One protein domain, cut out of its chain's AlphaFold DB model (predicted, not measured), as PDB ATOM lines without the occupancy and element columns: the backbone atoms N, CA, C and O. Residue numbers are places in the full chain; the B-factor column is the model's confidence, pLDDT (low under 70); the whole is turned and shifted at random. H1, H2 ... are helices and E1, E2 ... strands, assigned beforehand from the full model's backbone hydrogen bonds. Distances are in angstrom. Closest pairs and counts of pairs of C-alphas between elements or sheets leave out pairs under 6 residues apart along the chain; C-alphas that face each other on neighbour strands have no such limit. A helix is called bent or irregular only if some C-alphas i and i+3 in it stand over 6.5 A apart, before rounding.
ATOM      1  N   ASN A   2     -50.064  38.346  -2.698       77.00
ATOM      2  CA  ASN A   2     -50.162  39.261  -3.838       77.00
ATOM      3  C   ASN A   2     -49.649  40.647  -3.411       77.00
ATOM      4  O   ASN A   2     -50.013  41.117  -2.329       77.00
ATOM      5  N   ASP A   3     -48.827  41.283  -4.239       75.06
ATOM      6  CA  ASP A   3     -48.265  42.622  -4.024       75.06
ATOM      7  C   ASP A   3     -49.248  43.786  -4.286       75.06
ATOM      8  O   ASP A   3     -48.879  44.950  -4.143       75.06
ATOM      9  N   ARG A   4     -50.516  43.475  -4.597       70.12
ATOM     10  CA  ARG A   4     -51.599  44.394  -5.012       70.12
ATOM     11  C   ARG A   4     -51.460  44.944  -6.432       70.12
ATOM     12  O   ARG A   4     -52.309  45.735  -6.834       70.12
ATOM     13  N   LEU A   5     -50.462  44.497  -7.186       73.44
ATOM     14  CA  LEU A   5     -50.309  44.746  -8.619       73.44
ATOM     15  C   LEU A   5     -50.468  43.461  -9.443       73.44
ATOM     16  O   LEU A   5     -50.543  43.535 -10.665       73.44
ATOM     17  N   GLY A   6     -50.610  42.312  -8.775       83.12
ATOM     18  CA  GLY A   6     -50.918  41.016  -9.379       83.12
ATOM     19  C   GLY A   6     -49.804  40.004  -9.213       83.12
ATOM     20  O   GLY A   6     -50.066  38.808  -9.349       83.12
ATOM     21  N   ALA A   7     -48.600  40.443  -8.846       88.50
ATOM     22  CA  ALA A   7     -47.470  39.552  -8.681       88.50
ATOM     23  C   ALA A   7     -47.600  38.781  -7.365       88.50
ATOM     24  O   ALA A   7     -47.810  39.346  -6.284       88.50
ATOM     25  N   LEU A   8     -47.467  37.460  -7.450       91.31
ATOM     26  CA  LEU A   8     -47.473  36.586  -6.288       91.31
ATOM     27  C   LEU A   8     -46.047  36.343  -5.806       91.31
ATOM     28  O   LEU A   8     -45.146  36.045  -6.574       91.31
ATOM     29  N   SER A   9     -45.867  36.405  -4.494       90.88
ATOM     30  CA  SER A   9     -44.658  35.965  -3.794       90.88
ATOM     31  C   SER A   9     -45.009  34.937  -2.720       90.88
ATOM     32  O   SER A   9     -46.178  34.757  -2.361       90.88
ATOM     33  N   GLY A  10     -44.011  34.272  -2.155       91.69
ATOM     34  CA  GLY A  10     -44.186  33.292  -1.092       91.69
ATOM     35  C   GLY A  10     -44.321  31.859  -1.579       91.69
ATOM     36  O   GLY A  10     -44.051  31.537  -2.740       91.69
ATOM     37  N   TYR A  11     -44.734  31.009  -0.638       92.06
ATOM     38  CA  TYR A  11     -44.793  29.566  -0.811       92.06
ATOM     39  C   TYR A  11     -46.145  28.994  -0.378       92.06
ATOM     40  O   TYR A  11     -46.784  29.522   0.535       92.06
ATOM     41  N   ALA A  12     -46.547  27.884  -0.995       93.31
ATOM     42  CA  ALA A  12     -47.597  26.994  -0.499       93.31
ATOM     43  C   ALA A  12     -46.989  25.654  -0.070       93.31
ATOM     44  O   ALA A  12     -45.977  25.226  -0.622       93.31
ATOM     45  N   TRP A  13     -47.607  24.992   0.909       93.38
ATOM     46  CA  TRP A  13     -47.174  23.686   1.401       93.38
ATOM     47  C   TRP A  13     -48.146  22.586   0.981       93.38
ATOM     48  O   TRP A  13     -49.363  22.752   1.084       93.38
ATOM     49  N   ASN A  14     -47.600  21.448   0.560       93.88
ATOM     50  CA  ASN A  14     -48.327  20.202   0.366       93.88
ATOM     51  C   ASN A  14     -47.545  19.041   1.000       93.88
ATOM     52  O   ASN A  14     -46.345  18.918   0.774       93.88
ATOM     53  N   ASP A  15     -48.220  18.154   1.733       94.31
ATOM     54  CA  ASP A  15     -47.563  17.048   2.453       94.31
ATOM     55  C   ASP A  15     -46.931  15.982   1.535       94.31
ATOM     56  O   ASP A  15     -46.048  15.245   1.964       94.31
ATOM     57  N   GLY A  16     -47.383  15.877   0.281       93.75
ATOM     58  CA  GLY A  16     -46.899  14.889  -0.684       93.75
ATOM     59  C   GLY A  16     -45.771  15.385  -1.590       93.75
ATOM     60  O   GLY A  16     -44.933  14.584  -1.993       93.75
ATOM     61  N   ILE A  17     -45.743  16.682  -1.919       93.25
ATOM     62  CA  ILE A  17     -44.770  17.262  -2.870       93.25
ATOM     63  C   ILE A  17     -43.918  18.393  -2.278       93.25
ATOM     64  O   ILE A  17     -42.991  18.869  -2.925       93.25
ATOM     65  N   GLY A  18     -44.186  18.814  -1.042       95.06
ATOM     66  CA  GLY A  18     -43.427  19.844  -0.339       95.06
ATOM     67  C   GLY A  18     -43.801  21.273  -0.736       95.06
ATOM     68  O   GLY A  18     -44.960  21.582  -1.022       95.06
ATOM     69  N   TRP A  19     -42.809  22.167  -0.696       94.25
ATOM     70  CA  TRP A  19     -42.988  23.598  -0.942       94.25
ATOM     71  C   TRP A  19     -43.168  23.914  -2.425       94.25
ATOM     72  O   TRP A  19     -42.393  23.477  -3.272       94.25
ATOM     73  N   ILE A  20     -44.164  24.737  -2.728       95.56
ATOM     74  CA  ILE A  20     -44.402  25.312  -4.049       95.56
ATOM     75  C   ILE A  20     -44.056  26.794  -3.967       95.56
ATOM     76  O   ILE A  20     -44.658  27.517  -3.176       95.56
ATOM     77  N   SER A  21     -43.091  27.237  -4.765       94.62
ATOM     78  CA  SER A  21     -42.646  28.624  -4.866       94.62
ATOM     79  C   SER A  21     -43.397  29.358  -5.973       94.62
ATOM     80  O   SER A  21     -43.417  28.901  -7.114       94.62
ATOM     81  N   PHE A  22     -43.983  30.514  -5.658       94.88
ATOM     82  CA  PHE A  22     -44.724  31.327  -6.634       94.88
ATOM     83  C   PHE A  22     -43.876  32.388  -7.347       94.88
ATOM     84  O   PHE A  22     -44.373  33.020  -8.271       94.88
ATOM     85  N   SER A  23     -42.627  32.605  -6.925       95.00
ATOM     86  CA  SER A  23     -41.729  33.602  -7.519       95.00
ATOM     87  C   SER A  23     -40.262  33.265  -7.273       95.00
ATOM     88  O   SER A  23     -39.906  32.698  -6.237       95.00
ATOM     89  N   CYS A  24     -39.398  33.648  -8.209       94.00
ATOM     90  CA  CYS A  24     -37.953  33.639  -8.015       94.00
ATOM     91  C   CYS A  24     -37.483  34.692  -7.001       94.00
ATOM     92  O   CYS A  24     -36.405  34.535  -6.418       94.00
ATOM     93  N   ASP A  25     -38.277  35.744  -6.773       93.44
ATOM     94  CA  ASP A  25     -38.039  36.762  -5.755       93.44
ATOM     95  C   ASP A  25     -38.910  36.502  -4.528       93.44
ATOM     96  O   ASP A  25     -40.128  36.697  -4.531       93.44
ATOM     97  N   GLN A  26     -38.255  36.068  -3.454       90.00
ATOM     98  CA  GLN A  26     -38.902  35.730  -2.194       90.00
ATOM     99  C   GLN A  26     -38.572  36.735  -1.084       90.00
ATOM    100  O   GLN A  26     -38.907  36.510   0.080       90.00
ATOM    101  N   THR A  27     -37.945  37.865  -1.418       88.88
ATOM    102  CA  THR A  27     -37.508  38.872  -0.433       88.88
ATOM    103  C   THR A  27     -38.672  39.459   0.366       88.88
ATOM    104  O   THR A  27     -38.541  39.672   1.571       88.88
ATOM    105  N   ALA A  28     -39.843  39.610  -0.260       84.19
ATOM    106  CA  ALA A  28     -41.066  40.106   0.378       84.19
ATOM    107  C   ALA A  28     -41.599  39.206   1.513       84.19
ATOM    108  O   ALA A  28     -42.378  39.663   2.348       84.19
ATOM    109  N   VAL A  29     -41.182  37.937   1.560       84.81
ATOM    110  CA  VAL A  29     -41.573  36.971   2.601       84.81
ATOM    111  C   VAL A  29     -40.383  36.477   3.431       84.81
ATOM    112  O   VAL A  29     -40.489  35.467   4.123       84.81
ATOM    113  N   GLY A  30     -39.241  37.173   3.366       85.06
ATOM    114  CA  GLY A  30     -38.027  36.813   4.106       85.06
ATOM    115  C   GLY A  30     -37.181  35.701   3.470       85.06
ATOM    116  O   GLY A  30     -36.313  35.145   4.139       85.06
ATOM    117  N   GLY A  31     -37.426  35.366   2.200       87.19
ATOM    118  CA  GLY A  31     -36.608  34.447   1.405       87.19
ATOM    119  C   GLY A  31     -35.547  35.154   0.548       87.19
ATOM    120  O   GLY A  31     -35.328  36.359   0.648       87.19
ATOM    121  N   SER A  32     -34.877  34.391  -0.318       89.56
ATOM    122  CA  SER A  32     -33.848  34.883  -1.248       89.56
ATOM    123  C   SER A  32     -34.422  35.325  -2.598       89.56
ATOM    124  O   SER A  32     -35.433  34.792  -3.048       89.56
ATOM    125  N   ASN A  33     -33.727  36.226  -3.296       92.44
ATOM    126  CA  ASN A  33     -33.980  36.512  -4.709       92.44
ATOM    127  C   ASN A  33     -33.033  35.678  -5.590       92.44
ATOM    128  O   ASN A  33     -31.814  35.816  -5.513       92.44
ATOM    129  N   THR A  34     -33.615  34.807  -6.411       92.31
ATOM    130  CA  THR A  34     -32.929  33.893  -7.342       92.31
ATOM    131  C   THR A  34     -33.271  34.183  -8.807       92.31
ATOM    132  O   THR A  34     -32.930  33.407  -9.695       92.31
ATOM    133  N   CYS A  35     -33.900  35.324  -9.098       91.69
ATOM    134  CA  CYS A  35     -34.338  35.674 -10.453       91.69
ATOM    135  C   CYS A  35     -33.191  35.822 -11.458       91.69
ATOM    136  O   CYS A  35     -33.410  35.745 -12.664       91.69
ATOM    137  N   SER A  36     -31.959  36.017 -10.980       92.31
ATOM    138  CA  SER A  36     -30.759  36.039 -11.819       92.31
ATOM    139  C   SER A  36     -30.369  34.662 -12.363       92.31
ATOM    140  O   SER A  36     -29.689  34.595 -13.385       92.31
ATOM    141  N   THR A  37     -30.774  33.575 -11.702       89.81
ATOM    142  CA  THR A  37     -30.477  32.197 -12.122       89.81
ATOM    143  C   THR A  37     -31.680  31.511 -12.756       89.81
ATOM    144  O   THR A  37     -31.508  30.751 -13.704       89.81
ATOM    145  N   SER A  38     -32.890  31.790 -12.270       88.31
ATOM    146  CA  SER A  38     -34.135  31.308 -12.868       88.31
ATOM    147  C   SER A  38     -35.214  32.366 -12.690       88.31
ATOM    148  O   SER A  38     -35.703  32.581 -11.584       88.31
ATOM    149  N   ASN A  39     -35.555  33.060 -13.773       92.88
ATOM    150  CA  ASN A  39     -36.550  34.124 -13.747       92.88
ATOM    151  C   ASN A  39     -37.950  33.535 -13.960       92.88
ATOM    152  O   ASN A  39     -38.319  33.218 -15.090       92.88
ATOM    153  N   TYR A  40     -38.708  33.373 -12.877       94.69
ATOM    154  CA  TYR A  40     -40.079  32.871 -12.909       94.69
ATOM    155  C   TYR A  40     -40.959  33.588 -11.892       94.69
ATOM    156  O   TYR A  40     -40.490  34.090 -10.870       94.69
ATOM    157  N   GLY A  41     -42.258  33.572 -12.150       94.69
ATOM    158  CA  GLY A  41     -43.246  34.060 -11.212       94.69
ATOM    159  C   GLY A  41     -44.655  33.821 -11.712       94.69
ATOM    160  O   GLY A  41     -44.886  33.652 -12.911       94.69
ATOM    161  N   VAL A  42     -45.584  33.821 -10.764       95.50
ATOM    162  CA  VAL A  42     -47.017  33.789 -11.033       95.50
ATOM    163  C   VAL A  42     -47.570  35.196 -10.874       95.50
ATOM    164  O   VAL A  42     -47.362  35.847  -9.848       95.50
ATOM    165  N   ASN A  43     -48.289  35.656 -11.890       92.94
ATOM    166  CA  ASN A  43     -48.974  36.941 -11.892       92.94
ATOM    167  C   ASN A  43     -50.464  36.725 -12.138       92.94
ATOM    168  O   ASN A  43     -50.840  35.813 -12.862       92.94
ATOM    169  N   ILE A  44     -51.318  37.565 -11.571       90.88
ATOM    170  CA  ILE A  44     -52.728  37.603 -11.951       90.88
ATOM    171  C   ILE A  44     -52.894  38.701 -12.999       90.88
ATOM    172  O   ILE A  44     -52.644  39.875 -12.719       90.88
ATOM    173  N   ASP A  45     -53.290  38.311 -14.208       86.31
ATOM    174  CA  ASP A  45     -53.702  39.233 -15.257       86.31
ATOM    175  C   ASP A  45     -54.927  40.007 -14.774       86.31
ATOM    176  O   ASP A  45     -55.938  39.446 -14.343       86.31
ATOM    177  N   SER A  46     -54.805  41.322 -14.787       76.19
ATOM    178  CA  SER A  46     -55.777  42.187 -14.158       76.19
ATOM    179  C   SER A  46     -57.023  42.459 -14.978       76.19
ATOM    180  O   SER A  46     -58.044  42.811 -14.396       76.19
ATOM    181  N   GLU A  47     -56.959  42.282 -16.292       80.06
ATOM    182  CA  GLU A  47     -58.101  42.470 -17.183       80.06
ATOM    183  C   GLU A  47     -59.001  41.229 -17.152       80.06
ATOM    184  O   GLU A  47     -60.229  41.318 -17.171       80.06
ATOM    185  N   THR A  48     -58.390  40.051 -17.052       84.50
ATOM    186  CA  THR A  48     -59.081  38.756 -17.136       84.50
ATOM    187  C   THR A  48     -59.314  38.088 -15.777       84.50
ATOM    188  O   THR A  48     -60.123  37.151 -15.680       84.50
ATOM    189  N   SER A  49     -58.633  38.582 -14.732       87.56
ATOM    190  CA  SER A  49     -58.547  37.986 -13.386       87.56
ATOM    191  C   SER A  49     -58.007  36.547 -13.391       87.56
ATOM    192  O   SER A  49     -58.338  35.739 -12.514       87.56
ATOM    193  N   GLU A  50     -57.215  36.203 -14.409       92.38
ATOM    194  CA  GLU A  50     -56.629  34.879 -14.619       92.38
ATOM    195  C   GLU A  50     -55.190  34.831 -14.109       92.38
ATOM    196  O   GLU A  50     -54.422  35.774 -14.268       92.38
ATOM    197  N   PHE A  51     -54.808  33.721 -13.486       94.31
ATOM    198  CA  PHE A  51     -53.413  33.478 -13.129       94.31
ATOM    199  C   PHE A  51     -52.626  33.174 -14.404       94.31
ATOM    200  O   PHE A  51     -53.112  32.439 -15.253       94.31
ATOM    201  N   MET A  52     -51.418  33.711 -14.506       93.88
ATOM    202  CA  MET A  52     -50.487  33.574 -15.622       93.88
ATOM    203  C   MET A  52     -49.092  33.255 -15.081       93.88
ATOM    204  O   MET A  52     -48.743  33.637 -13.957       93.88
ATOM    205  N   GLY A  53     -48.270  32.612 -15.904       95.06
ATOM    206  CA  GLY A  53     -46.907  32.237 -15.549       95.06
ATOM    207  C   GLY A  53     -46.829  30.946 -14.733       95.06
ATOM    208  O   GLY A  53     -47.778  30.167 -14.639       95.06
ATOM    209  N   TYR A  54     -45.656  30.704 -14.147       95.81
ATOM    210  CA  TYR A  54     -45.305  29.397 -13.598       95.81
ATOM    211  C   TYR A  54     -44.864  29.481 -12.139       95.81
ATOM    212  O   TYR A  54     -44.046  30.325 -11.768       95.81
ATOM    213  N   ALA A  55     -45.365  28.547 -11.331       96.62
ATOM    214  CA  ALA A  55     -44.799  28.224 -10.026       96.62
ATOM    215  C   ALA A  55     -43.793  27.070 -10.147       96.62
ATOM    216  O   ALA A  55     -43.803  26.316 -11.122       96.62
ATOM    217  N   TRP A  56     -42.937  26.923  -9.139       95.56
ATOM    218  CA  TRP A  56     -41.897  25.899  -9.096       95.56
ATOM    219  C   TRP A  56     -42.027  25.004  -7.866       95.56
ATOM    220  O   TRP A  56     -42.264  25.480  -6.755       95.56
ATOM    221  N   ASN A  57     -41.802  23.709  -8.053       95.88
ATOM    222  CA  ASN A  57     -41.618  22.742  -6.984       95.88
ATOM    223  C   ASN A  57     -40.428  21.829  -7.306       95.88
ATOM    224  O   ASN A  57     -40.306  21.344  -8.427       95.88
ATOM    225  N   ASP A  58     -39.590  21.531  -6.315       92.44
ATOM    226  CA  ASP A  58     -38.369  20.740  -6.533       92.44
ATOM    227  C   ASP A  58     -38.631  19.262  -6.874       92.44
ATOM    228  O   ASP A  58     -37.750  18.593  -7.412       92.44
ATOM    229  N   SER A  59     -39.822  18.740  -6.566       94.44
ATOM    230  CA  SER A  59     -40.186  17.335  -6.806       94.44
ATOM    231  C   SER A  59     -40.951  17.127  -8.114       94.44
ATOM    232  O   SER A  59     -40.724  16.127  -8.792       94.44
ATOM    233  N   ILE A  60     -41.865  18.040  -8.465       94.81
ATOM    234  CA  ILE A  60     -42.740  17.908  -9.646       94.81
ATOM    235  C   ILE A  60     -42.431  18.903 -10.770       94.81
ATOM    236  O   ILE A  60     -42.963  18.759 -11.868       94.81
ATOM    237  N   GLY A  61     -41.553  19.876 -10.527       95.19
ATOM    238  CA  GLY A  61     -41.135  20.868 -11.511       95.19
ATOM    239  C   GLY A  61     -42.109  22.038 -11.658       95.19
ATOM    240  O   GLY A  61     -42.671  22.533 -10.677       95.19
ATOM    241  N   TRP A  62     -42.246  22.515 -12.897       95.69
ATOM    242  CA  TRP A  62     -43.064  23.673 -13.252       95.69
ATOM    243  C   TRP A  62     -44.559  23.381 -13.125       95.69
ATOM    244  O   TRP A  62     -45.040  22.327 -13.532       95.69
ATOM    245  N   ILE A  63     -45.296  24.353 -12.594       95.62
ATOM    246  CA  ILE A  63     -46.748  24.299 -12.426       95.62
ATOM    247  C   ILE A  63     -47.343  25.506 -13.150       95.62
ATOM    248  O   ILE A  63     -47.086  26.643 -12.752       95.62
ATOM    249  N   SER A  64     -48.134  25.255 -14.193       95.38
ATOM    250  CA  SER A  64     -48.907  26.277 -14.907       95.38
ATOM    251  C   SER A  64     -50.328  26.379 -14.348       95.38
ATOM    252  O   SER A  64     -50.933  25.385 -13.937       95.38
ATOM    253  N   PHE A  65     -50.874  27.597 -14.367       94.50
ATOM    254  CA  PHE A  65     -52.245  27.892 -13.943       94.50
ATOM    255  C   PHE A  65     -53.165  28.268 -15.111       94.50
ATOM    256  O   PHE A  65     -54.384  28.366 -14.917       94.50
ATOM    257  N   ASN A  66     -52.613  28.439 -16.315       96.44
ATOM    258  CA  ASN A  66     -53.362  28.759 -17.519       96.44
ATOM    259  C   ASN A  66     -52.830  27.993 -18.731       96.44
ATOM    260  O   ASN A  66     -51.637  27.998 -19.016       96.44
ATOM    261  N   CYS A  67     -53.729  27.384 -19.501       95.62
ATOM    262  CA  CYS A  67     -53.372  26.678 -20.729       95.62
ATOM    263  C   CYS A  67     -52.657  27.561 -21.763       95.62
ATOM    264  O   CYS A  67     -51.992  27.035 -22.660       95.62
ATOM    265  N   LEU A  68     -52.793  28.887 -21.648       95.81
ATOM    266  CA  LEU A  68     -52.082  29.861 -22.469       95.81
ATOM    267  C   LEU A  68     -50.577  29.860 -22.202       95.81
ATOM    268  O   LEU A  68     -49.817  30.104 -23.134       95.81
ATOM    269  N   ASP A  69     -50.145  29.542 -20.977       93.94
ATOM    270  CA  ASP A  69     -48.725  29.513 -20.620       93.94
ATOM    271  C   ASP A  69     -47.966  28.460 -21.446       93.94
ATOM    272  O   ASP A  69     -46.818  28.680 -21.841       93.94
ATOM    273  N   GLU A  70     -48.616  27.320 -21.708       93.44
ATOM    274  CA  GLU A  70     -48.077  26.194 -22.481       93.44
ATOM    275  C   GLU A  70     -48.550  26.183 -23.948       93.44
ATOM    276  O   GLU A  70     -48.061  25.394 -24.755       93.44
ATOM    277  N   GLY A  71     -49.502  27.048 -24.318       93.94
ATOM    278  CA  GLY A  71     -50.071  27.099 -25.668       93.94
ATOM    279  C   GLY A  71     -50.927  25.880 -26.036       93.94
ATOM    280  O   GLY A  71     -51.029  25.534 -27.211       93.94
ATOM    281  N   ILE A  72     -51.545  25.218 -25.050       94.88
ATOM    282  CA  ILE A  72     -52.289  23.954 -25.233       94.88
ATOM    283  C   ILE A  72     -53.802  24.089 -25.027       94.88
ATOM    284  O   ILE A  72     -54.491  23.086 -24.832       94.88
ATOM    285  N   CYS A  73     -54.346  25.307 -25.070       94.44
ATOM    286  CA  CYS A  73     -55.768  25.554 -24.803       94.44
ATOM    287  C   CYS A  73     -56.733  24.793 -25.725       94.44
ATOM    288  O   CYS A  73     -57.860  24.524 -25.312       94.44
ATOM    289  N   ASP A  74     -56.290  24.403 -26.923       95.38
ATOM    290  CA  ASP A  74     -57.076  23.593 -27.864       95.38
ATOM    291  C   ASP A  74     -57.177  22.113 -27.449       95.38
ATOM    292  O   ASP A  74     -58.077  21.400 -27.891       95.38
ATOM    293  N   VAL A  75     -56.268  21.645 -26.585       94.75
ATOM    294  CA  VAL A  75     -56.227  20.269 -26.058       94.75
ATOM    295  C   VAL A  75     -56.773  20.212 -24.631       94.75
ATOM    296  O   VAL A  75     -57.543  19.311 -24.300       94.75
ATOM    297  N   SER A  76     -56.388  21.168 -23.781       92.00
ATOM    298  CA  SER A  76     -56.811  21.257 -22.382       92.00
ATOM    299  C   SER A  76     -57.049  22.715 -21.989       92.00
ATOM    300  O   SER A  76     -56.113  23.469 -21.743       92.00
ATOM    301  N   SER A  77     -58.318  23.123 -21.924       93.81
ATOM    302  CA  SER A  77     -58.728  24.510 -21.656       93.81
ATOM    303  C   SER A  77     -58.842  24.812 -20.151       93.81
ATOM    304  O   SER A  77     -59.927  25.115 -19.646       93.81
ATOM    305  N   TYR A  78     -57.738  24.700 -19.407       95.12
ATOM    306  CA  TYR A  78     -57.699  25.058 -17.983       95.12
ATOM    307  C   TYR A  78     -57.276  26.516 -17.766       95.12
ATOM    308  O   TYR A  78     -56.447  27.057 -18.490       95.12
ATOM    309  N   ARG A  79     -57.866  27.146 -16.748       94.19
ATOM    310  CA  ARG A  79     -57.545  28.504 -16.291       94.19
ATOM    311  C   ARG A  79     -57.965  28.664 -14.837       94.19
ATOM    312  O   ARG A  79     -59.095  28.318 -14.482       94.19
ATOM    313  N   VAL A  80     -57.073  29.180 -14.002       94.19
ATOM    314  CA  VAL A  80     -57.385  29.532 -12.613       94.19
ATOM    315  C   VAL A  80     -57.749  31.009 -12.550       94.19
ATOM    316  O   VAL A  80     -57.028  31.851 -13.078       94.19
ATOM    317  N   LYS A  81     -58.875  31.320 -11.903       89.56
ATOM    318  CA  LYS A  81     -59.364  32.689 -11.708       89.56
ATOM    319  C   LYS A  81     -59.499  33.027 -10.236       89.56
ATOM    320  O   LYS A  81     -59.805  32.163  -9.415       89.56
ATOM    321  N   THR A  82     -59.327  34.302  -9.925       85.69
ATOM    322  CA  THR A  82     -59.621  34.881  -8.611       85.69
ATOM    323  C   THR A  82     -60.630  36.018  -8.751       85.69
ATOM    324  O   THR A  82     -60.889  36.501  -9.847       85.69
ATOM    325  N   ALA A  83     -61.216  36.435  -7.630       77.81
ATOM    326  CA  ALA A  83     -62.000  37.664  -7.550       77.81
ATOM    327  C   ALA A  83     -61.116  38.929  -7.486       77.81
ATOM    328  O   ALA A  83     -61.643  40.037  -7.470       77.81
ATOM    329  N   TRP A  84     -59.789  38.775  -7.390       71.88
ATOM    330  CA  TRP A  84     -58.835  39.882  -7.460       71.88
ATOM    331  C   TRP A  84     -58.539  40.256  -8.920       71.88
ATOM    332  O   TRP A  84     -58.207  39.393  -9.725       71.88
ATOM    333  N   SER A  85     -58.556  41.548  -9.214       65.19
ATOM    334  CA  SER A  85     -58.018  42.169 -10.426       65.19
ATOM    335  C   SER A  85     -57.157  43.372 -10.004       65.19
ATOM    336  O   SER A  85     -57.353  43.912  -8.911       65.19
ATOM    337  N   SER A  86     -56.203  43.840 -10.836       53.34
ATOM    338  CA  SER A  86     -55.524  45.141 -10.564       53.34
ATOM    339  C   SER A  86     -56.507  46.304 -10.584       53.34
ATOM    340  O   SER A  86     -56.212  47.416 -10.153       53.34
ATOM    341  N   ASP A  87     -57.694  46.013 -11.073       53.47
ATOM    342  CA  ASP A  87     -58.917  46.692 -10.789       53.47
ATOM    343  C   ASP A  87     -59.301  46.435  -9.310       53.47
ATOM    344  O   ASP A  87     -60.287  45.790  -8.950       53.47
TER     345      ASP A  87
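What this domain is: This is residues 2 to 87 of the 228 residues of an uncharacterized protein of Candidatus Colwellbacteria bacterium RIFCSPLOWO2_01_FULL_48_10 (UniProt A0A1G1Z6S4). With little regular structure, this is a small, strongly twisted sheet around the bent strand E4, the hairpin of E1 and E2 near one end, E3 and E5 on opposite sides, and the short helix H1 over E4. The 86 printed residues run E1, E2, E3, E4, E5, H1; the sheet is branched and antiparallel. It is mostly strand, with 28 residues in named elements, compact at 13.1 A radius of gyration of the C-alphas, spanning 35 by 30 by 27 A.

Where its parts are: Find C-alpha 11 at (-44.793, 29.566, -0.811), where E1, residues 11 to 14, begins. E2 is 18 to 21, E3 42 to 45. E4, 50 to 57, measures 20.8 A and bends by 63 degrees at residue 53. E5 is 61 to 64; H1, 67 to 70, ends at C-alpha 70 (-48.077, 26.194, -22.481).

How they stand to each other: Look across E1 and E2 for N 12 and O 20, 2.9 A. E3, E4 and E5 form a meander, each strand the antiparallel neighbour of the one before: N 52 and O 43 are 2.7 A apart, N 61 and O 57 2.8 A. E2 and E4 are antiparallel neighbours, with N 21 and O 56 within hydrogen-bond range at 2.8 A. H1, too short for an O i to N i+4 pair and with 0 of 1 O i to N i+3 pairs within range, is on the sheet at a height of 7.8 A; the closest C-alphas of E4 and H1, Gly 53 and Asp 69, are 6.0 A apart.

The domain as a whole: The farthest C-alphas, Gly 30 and Asp 74, are 39.5 A apart. The printed part has no cut. E2 to E3 is a long link. Residues 85 to 87 are under pLDDT 70.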